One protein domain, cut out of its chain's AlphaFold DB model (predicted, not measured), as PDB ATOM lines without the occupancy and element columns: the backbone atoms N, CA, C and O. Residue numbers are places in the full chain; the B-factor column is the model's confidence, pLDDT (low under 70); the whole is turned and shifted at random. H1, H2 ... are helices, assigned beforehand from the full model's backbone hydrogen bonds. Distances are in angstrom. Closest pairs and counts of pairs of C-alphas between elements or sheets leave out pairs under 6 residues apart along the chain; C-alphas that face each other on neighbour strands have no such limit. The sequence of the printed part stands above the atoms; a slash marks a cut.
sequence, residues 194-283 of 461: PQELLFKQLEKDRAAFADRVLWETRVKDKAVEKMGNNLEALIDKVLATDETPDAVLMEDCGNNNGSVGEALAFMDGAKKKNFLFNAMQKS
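This is residues 194 to 283 of the 461 residues of the protein "Hypothetical protein" of Symbiodinium sp. CCMP2592 (UniProt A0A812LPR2). Three long helices, H1, H3 and H5, lie side by side in an elongated up-and-down bundle, each running against the one before it in the chain, with their centres in a triangle. The short H2 packs on the later part of H5 at one end of the bundle; the four-residue H4 is at the other end, where a wide loop of residues 250 to 259 leads into H5. The printed part has 90 residues with five named helices, in the order H1 to H5, and no named strand; its class is all helix. It is only just compact, close to loose, with a radius of gyration of the C-alphas of 14.2 A and spans of 49 by 25 by 17 A.

H5, residues 260 to 280, is the hub, touching three helices. It touches H3, residues 221 to 239, at a shallow tilt of 9 degrees, opposite ways; their closest C-alphas, of Gly 228 and Met 267, are 5.6 A apart. H3 also touches H1, residues 194 to 208, at a shallow tilt of 20 degrees, opposite ways, closest at the C-alphas of Pro 194 and Val 238, 5.4 A. H1 and H5 are close but not clearly touching, with the C-alphas of Leu 202 and Ala 263 closest at 6.5 A. H5 touches H2, residues 211 to 216, with residues 270 to 278 alone; the closest C-alphas, of Trp 215 and Phe 277, are 5.9 A apart. H5 only just touches H4, residues 246 to 249, with 3 pairs of C-alphas within 8 A, the closest those of Leu 249 and Val 260 at 5.7 A. Every O i to N i+4 pair is within hydrogen-bond range in H1, H2 and H5, and 14 of 15 are in H3; H4 is too short for such a pair.

H5 is 30.2 A long, H3 26.6 A and H1 20.7 A. H1 begins at C-alpha 194 (118.954, 163.417, 104.657), and H5 ends at C-alpha 280 (137.597, 152.625, 74.723).

The two C-alphas farthest apart, of Glu 243 and Ser 283, are 49.3 A apart. The printed part has no cut and no long link. Residues 242 to 259 have pLDDT under 70.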
ATOM      1  N   PRO A 194     118.429 164.392 105.614       79.50
ATOM      2  CA  PRO A 194     118.954 163.417 104.657       79.50
ATOM      3  C   PRO A 194     118.887 163.884 103.196       79.50
ATOM      4  O   PRO A 194     119.803 163.592 102.430       79.50
ATOM      5  N   GLN A 195     117.866 164.669 102.831       76.88
ATOM      6  CA  GLN A 195     117.712 165.270 101.502       76.88
ATOM      7  C   GLN A 195     118.837 166.276 101.200       76.88
ATOM      8  O   GLN A 195     119.491 166.198 100.163       76.88
ATOM      9  N   GLU A 196     119.129 167.191 102.129       78.94
ATOM     10  CA  GLU A 196     120.187 168.195 101.963       78.94
ATOM     11  C   GLU A 196     121.587 167.548 101.941       78.94
ATOM     12  O   GLU A 196     122.481 168.014 101.228       78.94
ATOM     13  N   LEU A 197     121.779 166.434 102.661       82.81
ATOM     14  CA  LEU A 197     122.988 165.609 102.552       82.81
ATOM     15  C   LEU A 197     123.099 164.911 101.189       82.81
ATOM     16  O   LEU A 197     124.185 164.920 100.606       82.81
ATOM     17  N   LEU A 198     122.003 164.342 100.671       82.44
ATOM     18  CA  LEU A 198     121.961 163.710  99.349       82.44
ATOM     19  C   LEU A 198     122.341 164.709  98.250       82.44
ATOM     20  O   LEU A 198     123.210 164.405  97.436       82.44
ATOM     21  N   PHE A 199     121.767 165.914  98.251       82.12
ATOM     22  CA  PHE A 199     122.019 166.899  97.193       82.12
ATOM     23  C   PHE A 199     123.433 167.485  97.244       82.12
ATOM     24  O   PHE A 199     124.086 167.567  96.205       82.12
ATOM     25  N   LYS A 200     123.967 167.789  98.436       84.31
ATOM     26  CA  LYS A 200     125.372 168.219  98.583       84.31
ATOM     27  C   LYS A 200     126.361 167.134  98.153       84.31
ATOM     28  O   LYS A 200     127.416 167.445  97.602       84.31
ATOM     29  N   GLN A 201     126.038 165.863  98.401       85.62
ATOM     30  CA  GLN A 201     126.868 164.747  97.954       85.62
ATOM     31  C   GLN A 201     126.750 164.538  96.434       85.62
ATOM     32  O   GLN A 201     127.779 164.377  95.781       85.62
ATOM     33  N   LEU A 202     125.548 164.643  95.857       83.75
ATOM     34  CA  LEU A 202     125.312 164.570  94.410       83.75
ATOM     35  C   LEU A 202     126.025 165.697  93.644       83.75
ATOM     36  O   LEU A 202     126.655 165.433  92.626       83.75
ATOM     37  N   GLU A 203     125.971 166.941  94.128       84.25
ATOM     38  CA  GLU A 203     126.670 168.089  93.525       84.25
ATOM     39  C   GLU A 203     128.195 167.888  93.524       84.25
ATOM     40  O   GLU A 203     128.868 168.091  92.511       84.25
ATOM     41  N   LYS A 204     128.742 167.409  94.645       86.56
ATOM     42  CA  LYS A 204     130.162 167.072  94.771       86.56
ATOM     43  C   LYS A 204     130.571 165.927  93.840       86.56
ATOM     44  O   LYS A 204     131.617 166.005  93.192       86.56
ATOM     45  N   ASP A 205     129.765 164.872  93.774       86.25
ATOM     46  CA  ASP A 205     130.056 163.706  92.943       86.25
ATOM     47  C   ASP A 205     129.889 164.030  91.446       86.25
ATOM     48  O   ASP A 205     130.686 163.564  90.636       86.25
ATOM     49  N   ARG A 206     128.977 164.936  91.068       83.62
ATOM     50  CA  ARG A 206     128.885 165.486  89.700       83.62
ATOM     51  C   ARG A 206     130.188 166.098  89.212       83.62
ATOM     52  O   ARG A 206     130.558 165.868  88.067       83.62
ATOM     53  N   ALA A 207     130.899 166.837  90.063       81.62
ATOM     54  CA  ALA A 207     132.211 167.377  89.712       81.62
ATOM     55  C   ALA A 207     133.297 166.283  89.674       81.62
ATOM     56  O   ALA A 207     134.116 166.257  88.757       81.62
ATOM     57  N   ALA A 208     133.295 165.361  90.644       82.75
ATOM     58  CA  ALA A 208     134.308 164.305  90.758       82.75
ATOM     59  C   ALA A 208     134.195 163.196  89.692       82.75
ATOM     60  O   ALA A 208     135.188 162.535  89.391       82.75
ATOM     61  N   PHE A 209     133.005 162.998  89.123       86.25
ATOM     62  CA  PHE A 209     132.703 161.992  88.101       86.25
ATOM     63  C   PHE A 209     132.076 162.627  86.845       86.25
ATOM     64  O   PHE A 209     131.338 161.971  86.112       86.25
ATOM     65  N   ALA A 210     132.384 163.903  86.583       83.62
ATOM     66  CA  ALA A 210     132.080 164.550  85.311       83.62
ATOM     67  C   ALA A 210     132.750 163.791  84.154       83.62
ATOM     68  O   ALA A 210     133.852 163.262  84.312       83.62
ATOM     69  N   ASP A 211     132.126 163.789  82.976       79.31
ATOM     70  CA  ASP A 211     132.572 162.984  81.832       79.31
ATOM     71  C   ASP A 211     134.064 163.180  81.508       79.31
ATOM     72  O   ASP A 211     134.797 162.206  81.335       79.31
ATOM     73  N   ARG A 212     134.542 164.432  81.506       79.06
ATOM     74  CA  ARG A 212     135.953 164.749  81.246       79.06
ATOM     75  C   ARG A 212     136.889 164.113  82.279       79.06
ATOM     76  O   ARG A 212     137.923 163.567  81.912       79.06
ATOM     77  N   VAL A 213     136.494 164.102  83.554       84.62
ATOM     78  CA  VAL A 213     137.261 163.472  84.641       84.62
ATOM     79  C   VAL A 213     137.278 161.953  84.479       84.62
ATOM     80  O   VAL A 213     138.350 161.353  84.585       84.62
ATOM     81  N   LEU A 214     136.131 161.332  84.170       87.19
ATOM     82  CA  LEU A 214     136.044 159.890  83.898       87.19
ATOM     83  C   LEU A 214     136.988 159.476  82.756       87.19
ATOM     84  O   LEU A 214     137.677 158.460  82.869       87.19
ATOM     85  N   TRP A 215     137.045 160.273  81.685       85.62
ATOM     86  CA  TRP A 215     137.889 160.019  80.517       85.62
ATOM     87  C   TRP A 215     139.376 160.261  80.795       85.62
ATOM     88  O   TRP A 215     140.185 159.347  80.643       85.62
ATOM     89  N   GLU A 216     139.761 161.465  81.220       82.00
ATOM     90  CA  GLU A 216     141.172 161.850  81.341       82.00
ATOM     91  C   GLU A 216     141.876 161.145  82.507       82.00
ATOM     92  O   GLU A 216     143.022 160.715  82.378       82.00
ATOM     93  N   THR A 217     141.197 160.993  83.650       81.19
ATOM     94  CA  THR A 217     141.836 160.503  84.888       81.19
ATOM     95  C   THR A 217     141.755 158.989  85.083       81.19
ATOM     96  O   THR A 217     142.347 158.468  86.032       81.19
ATOM     97  N   ARG A 218     141.065 158.269  84.181       80.38
ATOM     98  CA  ARG A 218     140.875 156.805  84.224       80.38
ATOM     99  C   ARG A 218     140.353 156.337  85.579       80.38
ATOM    100  O   ARG A 218     141.003 155.563  86.294       80.38
ATOM    101  N   VAL A 219     139.186 156.857  85.955       85.62
ATOM    102  CA  VAL A 219     138.607 156.607  87.276       85.62
ATOM    103  C   VAL A 219     138.415 155.100  87.482       85.62
ATOM    104  O   VAL A 219     137.810 154.382  86.684       85.62
ATOM    105  N   LYS A 220     138.994 154.591  88.574       88.31
ATOM    106  CA  LYS A 220     138.949 153.163  88.907       88.31
ATOM    107  C   LYS A 220     137.513 152.764  89.218       88.31
ATOM    108  O   LYS A 220     136.863 153.451  90.002       88.31
ATOM    109  N   ASP A 221     137.070 151.615  88.717       88.88
ATOM    110  CA  ASP A 221     135.687 151.143  88.886       88.88
ATOM    111  C   ASP A 221     135.258 151.125  90.369       88.88
ATOM    112  O   ASP A 221     134.207 151.650  90.717       88.88
ATOM    113  N   LYS A 222     136.159 150.717  91.279       90.81
ATOM    114  CA  LYS A 222     135.964 150.768  92.747       90.81
ATOM    115  C   LYS A 222     135.634 152.151  93.325       90.81
ATOM    116  O   LYS A 222     135.050 152.240  94.403       90.81
ATOM    117  N   ALA A 223     136.057 153.238  92.679       89.81
ATOM    118  CA  ALA A 223     135.708 154.594  93.097       89.81
ATOM    119  C   ALA A 223     134.276 154.953  92.671       89.81
ATOM    120  O   ALA A 223     133.554 155.572  93.450       89.81
ATOM    121  N   VAL A 224     133.860 154.502  91.483       90.00
ATOM    122  CA  VAL A 224     132.495 154.668  90.958       90.00
ATOM    123  C   VAL A 224     131.498 153.798  91.732       90.00
ATOM    124  O   VAL A 224     130.442 154.284  92.126       90.00
ATOM    125  N   GLU A 225     131.865 152.553  92.053       90.25
ATOM    126  CA  GLU A 225     131.124 151.679  92.978       90.25
ATOM    127  C   GLU A 225     130.946 152.351  94.346       90.25
ATOM    128  O   GLU A 225     129.835 152.442  94.859       90.25
ATOM    129  N   LYS A 226     132.028 152.891  94.926       90.75
ATOM    130  CA  LYS A 226     131.969 153.565  96.230       90.75
ATOM    131  C   LYS A 226     131.075 154.810  96.212       90.75
ATOM    132  O   LYS A 226     130.374 155.039  97.192       90.75
ATOM    133  N   MET A 227     131.103 155.607  95.142       90.69
ATOM    134  CA  MET A 227     130.143 156.703  94.948       90.69
ATOM    135  C   MET A 227     128.713 156.159  94.928       90.69
ATOM    136  O   MET A 227     127.881 156.642  95.690       90.69
ATOM    137  N   GLY A 228     128.443 155.146  94.099       88.31
ATOM    138  CA  GLY A 228     127.110 154.564  93.964       88.31
ATOM    139  C   GLY A 228     126.548 154.099  95.305       88.31
ATOM    140  O   GLY A 228     125.507 154.587  95.729       88.31
ATOM    141  N   ASN A 229     127.307 153.281  96.034       90.00
ATOM    142  CA  ASN A 229     126.908 152.769  97.346       90.00
ATOM    143  C   ASN A 229     126.698 153.893  98.388       90.00
ATOM    144  O   ASN A 229     125.888 153.748  99.301       90.00
ATOM    145  N   ASN A 230     127.429 155.013  98.286       88.06
ATOM    146  CA  ASN A 230     127.225 156.172  99.165       88.06
ATOM    147  C   ASN A 230     125.924 156.922  98.835       88.06
ATOM    148  O   ASN A 230     125.245 157.368  99.760       88.06
ATOM    149  N   LEU A 231     125.605 157.093  97.546       86.31
ATOM    150  CA  LEU A 231     124.373 157.741  97.090       86.31
ATOM    151  C   LEU A 231     123.154 156.866  97.402       86.31
ATOM    152  O   LEU A 231     122.189 157.368  97.965       86.31
ATOM    153  N   GLU A 232     123.232 155.562  97.142       88.50
ATOM    154  CA  GLU A 232     122.216 154.562  97.495       88.50
ATOM    155  C   GLU A 232     121.916 154.586  99.007       88.50
ATOM    156  O   GLU A 232     120.785 154.845  99.410       88.50
ATOM    157  N   ALA A 233     122.945 154.534  99.860       88.00
ATOM    158  CA  ALA A 233     122.791 154.637 101.318       88.00
ATOM    159  C   ALA A 233     122.372 156.035 101.845       88.00
ATOM    160  O   ALA A 233     122.215 156.218 103.063       88.00
ATOM    161  N   LEU A 234     122.261 157.048 100.977       85.12
ATOM    162  CA  LEU A 234     121.630 158.341 101.273       85.12
ATOM    163  C   LEU A 234     120.187 158.376 100.758       85.12
ATOM    164  O   LEU A 234     119.319 158.871 101.473       85.12
ATOM    165  N   ILE A 235     119.920 157.789  99.591       85.00
ATOM    166  CA  ILE A 235     118.577 157.578  99.039       85.00
ATOM    167  C   ILE A 235     117.740 156.732 100.002       85.00
ATOM    168  O   ILE A 235     116.666 157.178 100.390       85.00
ATOM    169  N   ASP A 236     118.259 155.606 100.501       85.06
ATOM    170  CA  ASP A 236     117.577 154.763 101.496       85.06
ATOM    171  C   ASP A 236     117.160 155.552 102.746       85.06
ATOM    172  O   ASP A 236     116.075 155.359 103.287       85.06
ATOM    173  N   LYS A 237     118.010 156.480 103.205       84.38
ATOM    174  CA  LYS A 237     117.717 157.334 104.369       84.38
ATOM    175  C   LYS A 237     116.682 158.405 104.065       84.38
ATOM    176  O   LYS A 237     115.933 158.765 104.963       84.38
ATOM    177  N   VAL A 238     116.657 158.923 102.837       81.31
ATOM    178  CA  VAL A 238     115.588 159.816 102.384       81.31
ATOM    179  C   VAL A 238     114.276 159.032 102.355       81.31
ATOM    180  O   VAL A 238     113.360 159.406 103.074       81.31
ATOM    181  N   LEU A 239     114.223 157.903 101.641       79.06
ATOM    182  CA  LEU A 239     113.029 157.057 101.494       79.06
ATOM    183  C   LEU A 239     112.492 156.494 102.822       79.06
ATOM    184  O   LEU A 239     111.291 156.290 102.953       79.06
ATOM    185  N   ALA A 240     113.354 156.270 103.816       79.69
ATOM    186  CA  ALA A 240     112.957 155.839 105.160       79.69
ATOM    187  C   ALA A 240     112.410 156.971 106.060       79.69
ATOM    188  O   ALA A 240     112.219 156.751 107.257       79.69
ATOM    189  N   THR A 241     112.199 158.181 105.530       74.12
ATOM    190  CA  THR A 241     111.624 159.307 106.283       74.12
ATOM    191  C   THR A 241     110.133 159.438 105.967       74.12
ATOM    192  O   THR A 241     109.786 159.785 104.844       74.12
ATOM    193  N   ASP A 242     109.257 159.260 106.963       55.47
ATOM    194  CA  ASP A 242     107.787 159.347 106.805       55.47
ATOM    195  C   ASP A 242     107.280 160.709 106.267       55.47
ATOM    196  O   ASP A 242     106.133 160.832 105.844       55.47
ATOM    197  N   GLU A 243     108.132 161.741 106.276       59.75
ATOM    198  CA  GLU A 243     107.861 163.093 105.769       59.75
ATOM    199  C   GLU A 243     108.506 163.378 104.394       59.75
ATOM    200  O   GLU A 243     108.711 164.545 104.052       59.75
ATOM    201  N   THR A 244     108.871 162.372 103.584       58.25
ATOM    202  CA  THR A 244     109.332 162.632 102.203       58.25
ATOM    203  C   THR A 244     108.235 163.300 101.372       58.25
ATOM    204  O   THR A 244     107.219 162.658 101.108       58.25
ATOM    205  N   PRO A 245     108.418 164.551 100.901       61.06
ATOM    206  CA  PRO A 245     107.444 165.183 100.022       61.06
ATOM    207  C   PRO A 245     107.464 164.501  98.653       61.06
ATOM    208  O   PRO A 245     108.547 164.219  98.136       61.06
ATOM    209  N   ASP A 246     106.304 164.349  98.008       59.03
ATOM    210  CA  ASP A 246     106.216 163.814  96.636       59.03
ATOM    211  C   ASP A 246     107.144 164.564  95.659       59.03
ATOM    212  O   ASP A 246     107.730 163.961  94.769       59.03
ATOM    213  N   ALA A 247     107.371 165.864  95.880       53.75
ATOM    214  CA  ALA A 247     108.300 166.702  95.112       53.75
ATOM    215  C   ALA A 247     109.788 166.279  95.179       53.75
ATOM    216  O   ALA A 247     110.577 166.722  94.353       53.75
ATOM    217  N   VAL A 248     110.191 165.446  96.148       58.97
ATOM    218  CA  VAL A 248     111.552 164.866  96.247       58.97
ATOM    219  C   VAL A 248     111.646 163.524  95.501       58.97
ATOM    220  O   VAL A 248     112.735 163.101  95.097       58.97
ATOM    221  N   LEU A 249     110.500 162.864  95.302       59.91
ATOM    222  CA  LEU A 249     110.361 161.574  94.621       59.91
ATOM    223  C   LEU A 249     110.048 161.733  93.122       59.91
ATOM    224  O   LEU A 249     110.486 160.917  92.315       59.91
ATOM    225  N   MET A 250     109.310 162.783  92.754       54.53
ATOM    226  CA  MET A 250     108.846 163.084  91.396       54.53
ATOM    227  C   MET A 250     109.852 163.958  90.627       54.53
ATOM    228  O   MET A 250     110.522 164.809  91.206       54.53
ATOM    229  N   GLU A 251     109.916 163.810  89.300       51.94
ATOM    230  CA  GLU A 251     110.737 164.667  88.417       51.94
ATOM    231  C   GLU A 251     110.172 166.095  88.236       51.94
ATOM    232  O   GLU A 251     110.825 166.958  87.654       51.94
ATOM    233  N   ASP A 252     108.954 166.359  88.718       45.41
ATOM    234  CA  ASP A 252     108.075 167.407  88.182       45.41
ATOM    235  C   ASP A 252     108.111 168.737  88.968       45.41
ATOM    236  O   ASP A 252     107.092 169.365  89.261       45.41
ATOM    237  N   CYS A 253     109.314 169.182  89.341       38.62
ATOM    238  CA  CYS A 253     109.551 170.503  89.930       38.62
ATOM    239  C   CYS A 253     110.534 171.300  89.067       38.62
ATOM    240  O   CYS A 253     111.748 171.168  89.187       38.62
ATOM    241  N   GLY A 254     109.996 172.179  88.212       40.91
ATOM    242  CA  GLY A 254     110.737 172.983  87.227       40.91
ATOM    243  C   GLY A 254     111.673 174.074  87.777       40.91
ATOM    244  O   GLY A 254     111.910 175.061  87.086       40.91
ATOM    245  N   ASN A 255     112.194 173.917  88.996       40.50
ATOM    246  CA  ASN A 255     113.280 174.717  89.560       40.50
ATOM    247  C   ASN A 255     114.415 173.781  89.995       40.50
ATOM    248  O   ASN A 255     114.221 172.899  90.821       40.50
ATOM    249  N   ASN A 256     115.593 174.023  89.422       45.19
ATOM    250  CA  ASN A 256     116.817 173.226  89.508       45.19
ATOM    251  C   ASN A 256     117.164 172.617  90.887       45.19
ATOM    252  O   ASN A 256     117.106 173.305  91.906       45.19
ATOM    253  N   ASN A 257     117.758 171.415  90.812       47.25
ATOM    254  CA  ASN A 257     118.595 170.707  91.797       47.25
ATOM    255  C   ASN A 257     117.894 169.717  92.743       47.25
ATOM    256  O   ASN A 257     117.531 170.069  93.864       47.25
ATOM    257  N   GLY A 258     117.918 168.435  92.363       57.94
ATOM    258  CA  GLY A 258     117.896 167.315  93.298       57.94
ATOM    259  C   GLY A 258     116.557 166.597  93.409       57.94
ATOM    260  O   GLY A 258     115.751 166.913  94.279       57.94
ATOM    261  N   SER A 259     116.375 165.534  92.625       69.75
ATOM    262  CA  SER A 259     115.413 164.467  92.942       69.75
ATOM    263  C   SER A 259     116.126 163.144  93.238       69.75
ATOM    264  O   SER A 259     117.290 162.944  92.872       69.75
ATOM    265  N   VAL A 260     115.431 162.206  93.889       76.31
ATOM    266  CA  VAL A 260     115.944 160.832  94.065       76.31
ATOM    267  C   VAL A 260     116.184 160.162  92.702       76.31
ATOM    268  O   VAL A 260     117.216 159.519  92.507       76.31
ATOM    269  N   GLY A 261     115.288 160.381  91.732       74.62
ATOM    270  CA  GLY A 261     115.451 159.898  90.356       74.62
ATOM    271  C   GLY A 261     116.689 160.473  89.658       74.62
ATOM    272  O   GLY A 261     117.427 159.735  89.008       74.62
ATOM    273  N   GLU A 262     116.984 161.761  89.859       76.62
ATOM    274  CA  GLU A 262     118.176 162.425  89.318       76.62
ATOM    275  C   GLU A 262     119.478 161.832  89.893       76.62
ATOM    276  O   GLU A 262     120.457 161.655  89.160       76.62
ATOM    277  N   ALA A 263     119.488 161.473  91.182       79.62
ATOM    278  CA  ALA A 263     120.626 160.819  91.830       79.62
ATOM    279  C   ALA A 263     120.858 159.385  91.310       79.62
ATOM    280  O   ALA A 263     122.001 159.018  91.019       79.62
ATOM    281  N   LEU A 264     119.787 158.600  91.134       81.00
ATOM    282  CA  LEU A 264     119.847 157.253  90.547       81.00
ATOM    283  C   LEU A 264     120.326 157.297  89.086       81.00
ATOM    284  O   LEU A 264     121.294 156.624  88.726       81.00
ATOM    285  N   ALA A 265     119.721 158.157  88.262       81.25
ATOM    286  CA  ALA A 265     120.087 158.319  86.856       81.25
ATOM    287  C   ALA A 265     121.539 158.800  86.675       81.25
ATOM    288  O   ALA A 265     122.225 158.368  85.743       81.25
ATOM    289  N   PHE A 266     122.032 159.661  87.574       84.56
ATOM    290  CA  PHE A 266     123.438 160.065  87.600       84.56
ATOM    291  C   PHE A 266     124.366 158.895  87.950       84.56
ATOM    292  O   PHE A 266     125.348 158.676  87.241       84.56
ATOM    293  N   MET A 267     124.049 158.121  88.994       85.75
ATOM    294  CA  MET A 267     124.837 156.955  89.406       85.75
ATOM    295  C   MET A 267     124.979 155.934  88.268       85.75
ATOM    296  O   MET A 267     126.097 155.517  87.950       85.75
ATOM    297  N   ASP A 268     123.870 155.539  87.643       84.25
ATOM    298  CA  ASP A 268     123.885 154.521  86.589       84.25
ATOM    299  C   ASP A 268     124.531 155.044  85.301       84.25
ATOM    300  O   ASP A 268     125.319 154.338  84.662       84.25
ATOM    301  N   GLY A 269     124.302 156.322  84.976       85.56
ATOM    302  CA  GLY A 269     125.009 157.020  83.906       85.56
ATOM    303  C   GLY A 269     126.525 157.028  84.114       85.56
ATOM    304  O   GLY A 269     127.265 156.667  83.200       85.56
ATOM    305  N   ALA A 270     127.003 157.373  85.313       87.19
ATOM    306  CA  ALA A 270     128.430 157.411  85.633       87.19
ATOM    307  C   ALA A 270     129.072 156.011  85.618       87.19
ATOM    308  O   ALA A 270     130.153 155.847  85.049       87.19
ATOM    309  N   LYS A 271     128.392 154.984  86.157       89.00
ATOM    310  CA  LYS A 271     128.816 153.570  86.059       89.00
ATOM    311  C   LYS A 271     128.999 153.141  84.599       89.00
ATOM    312  O   LYS A 271     130.071 152.655  84.227       89.00
ATOM    313  N   LYS A 272     127.984 153.361  83.755       88.12
ATOM    314  CA  LYS A 272     128.003 152.949  82.342       88.12
ATOM    315  C   LYS A 272     129.024 153.747  81.521       88.12
ATOM    316  O   LYS A 272     129.758 153.145  80.737       88.12
ATOM    317  N   LYS A 273     129.141 155.065  81.739       88.94
ATOM    318  CA  LYS A 273     130.178 155.909  81.112       88.94
ATOM    319  C   LYS A 273     131.586 155.454  81.498       88.94
ATOM    320  O   LYS A 273     132.397 155.244  80.604       88.94
ATOM    321  N   ASN A 274     131.866 155.214  82.783       90.81
ATOM    322  CA  ASN A 274     133.190 154.762  83.226       90.81
ATOM    323  C   ASN A 274     133.583 153.415  82.602       90.81
ATOM    324  O   ASN A 274     134.705 153.265  82.122       90.81
ATOM    325  N   PHE A 275     132.648 152.460  82.545       88.62
ATOM    326  CA  PHE A 275     132.856 151.179  81.864       88.62
ATOM    327  C   PHE A 275     133.216 151.372  80.381       88.62
ATOM    328  O   PHE A 275     134.233 150.846  79.923       88.62
ATOM    329  N   LEU A 276     132.427 152.166  79.646       85.62
ATOM    330  CA  LEU A 276     132.664 152.437  78.223       85.62
ATOM    331  C   LEU A 276     133.990 153.168  77.992       85.62
ATOM    332  O   LEU A 276     134.736 152.811  77.085       85.62
ATOM    333  N   PHE A 277     134.320 154.157  78.822       88.56
ATOM    334  CA  PHE A 277     135.558 154.931  78.708       88.56
ATOM    335  C   PHE A 277     136.780 154.043  78.984       88.56
ATOM    336  O   PHE A 277     137.736 154.039  78.206       88.56
ATOM    337  N   ASN A 278     136.710 153.202  80.020       86.06
ATOM    338  CA  ASN A 278     137.745 152.217  80.323       86.06
ATOM    339  C   ASN A 278     137.875 151.135  79.235       86.06
ATOM    340  O   ASN A 278     138.982 150.639  79.031       86.06
ATOM    341  N   ALA A 279     136.801 150.766  78.530       81.81
ATOM    342  CA  ALA A 279     136.873 149.876  77.367       81.81
ATOM    343  C   ALA A 279     137.553 150.571  76.169       81.81
ATOM    344  O   ALA A 279     138.556 150.067  75.660       81.81
ATOM    345  N   MET A 280     137.085 151.775  75.812       79.00
ATOM    346  CA  MET A 280     137.597 152.625  74.723       79.00
ATOM    347  C   MET A 280     139.089 152.948  74.814       79.00
ATOM    348  O   MET A 280     139.750 153.142  73.795       79.00
ATOM    349  N   GLN A 281     139.633 153.023  76.025       78.12
ATOM    350  CA  GLN A 281     141.047 153.325  76.234       78.12
ATOM    351  C   GLN A 281     141.947 152.090  76.359       78.12
ATOM    352  O   GLN A 281     143.170 152.245  76.346       78.12
ATOM    353  N   LYS A 282     141.380 150.885  76.509       77.44
ATOM    354  CA  LYS A 282     142.147 149.634  76.637       77.44
ATOM    355  C   LYS A 282     142.437 148.992  75.285       77.44
ATOM    356  O   LYS A 282     143.571 148.581  75.060       77.44
ATOM    357  N   SER A 283     141.441 148.893  74.408       71.19
ATOM    358  CA  SER A 283     141.629 148.408  73.038       71.19
ATOM    359  C   SER A 283     140.478 148.842  72.129       71.19
ATOM    360  O   SER A 283     139.547 149.520  72.560       71.19
TER     361      SER A 283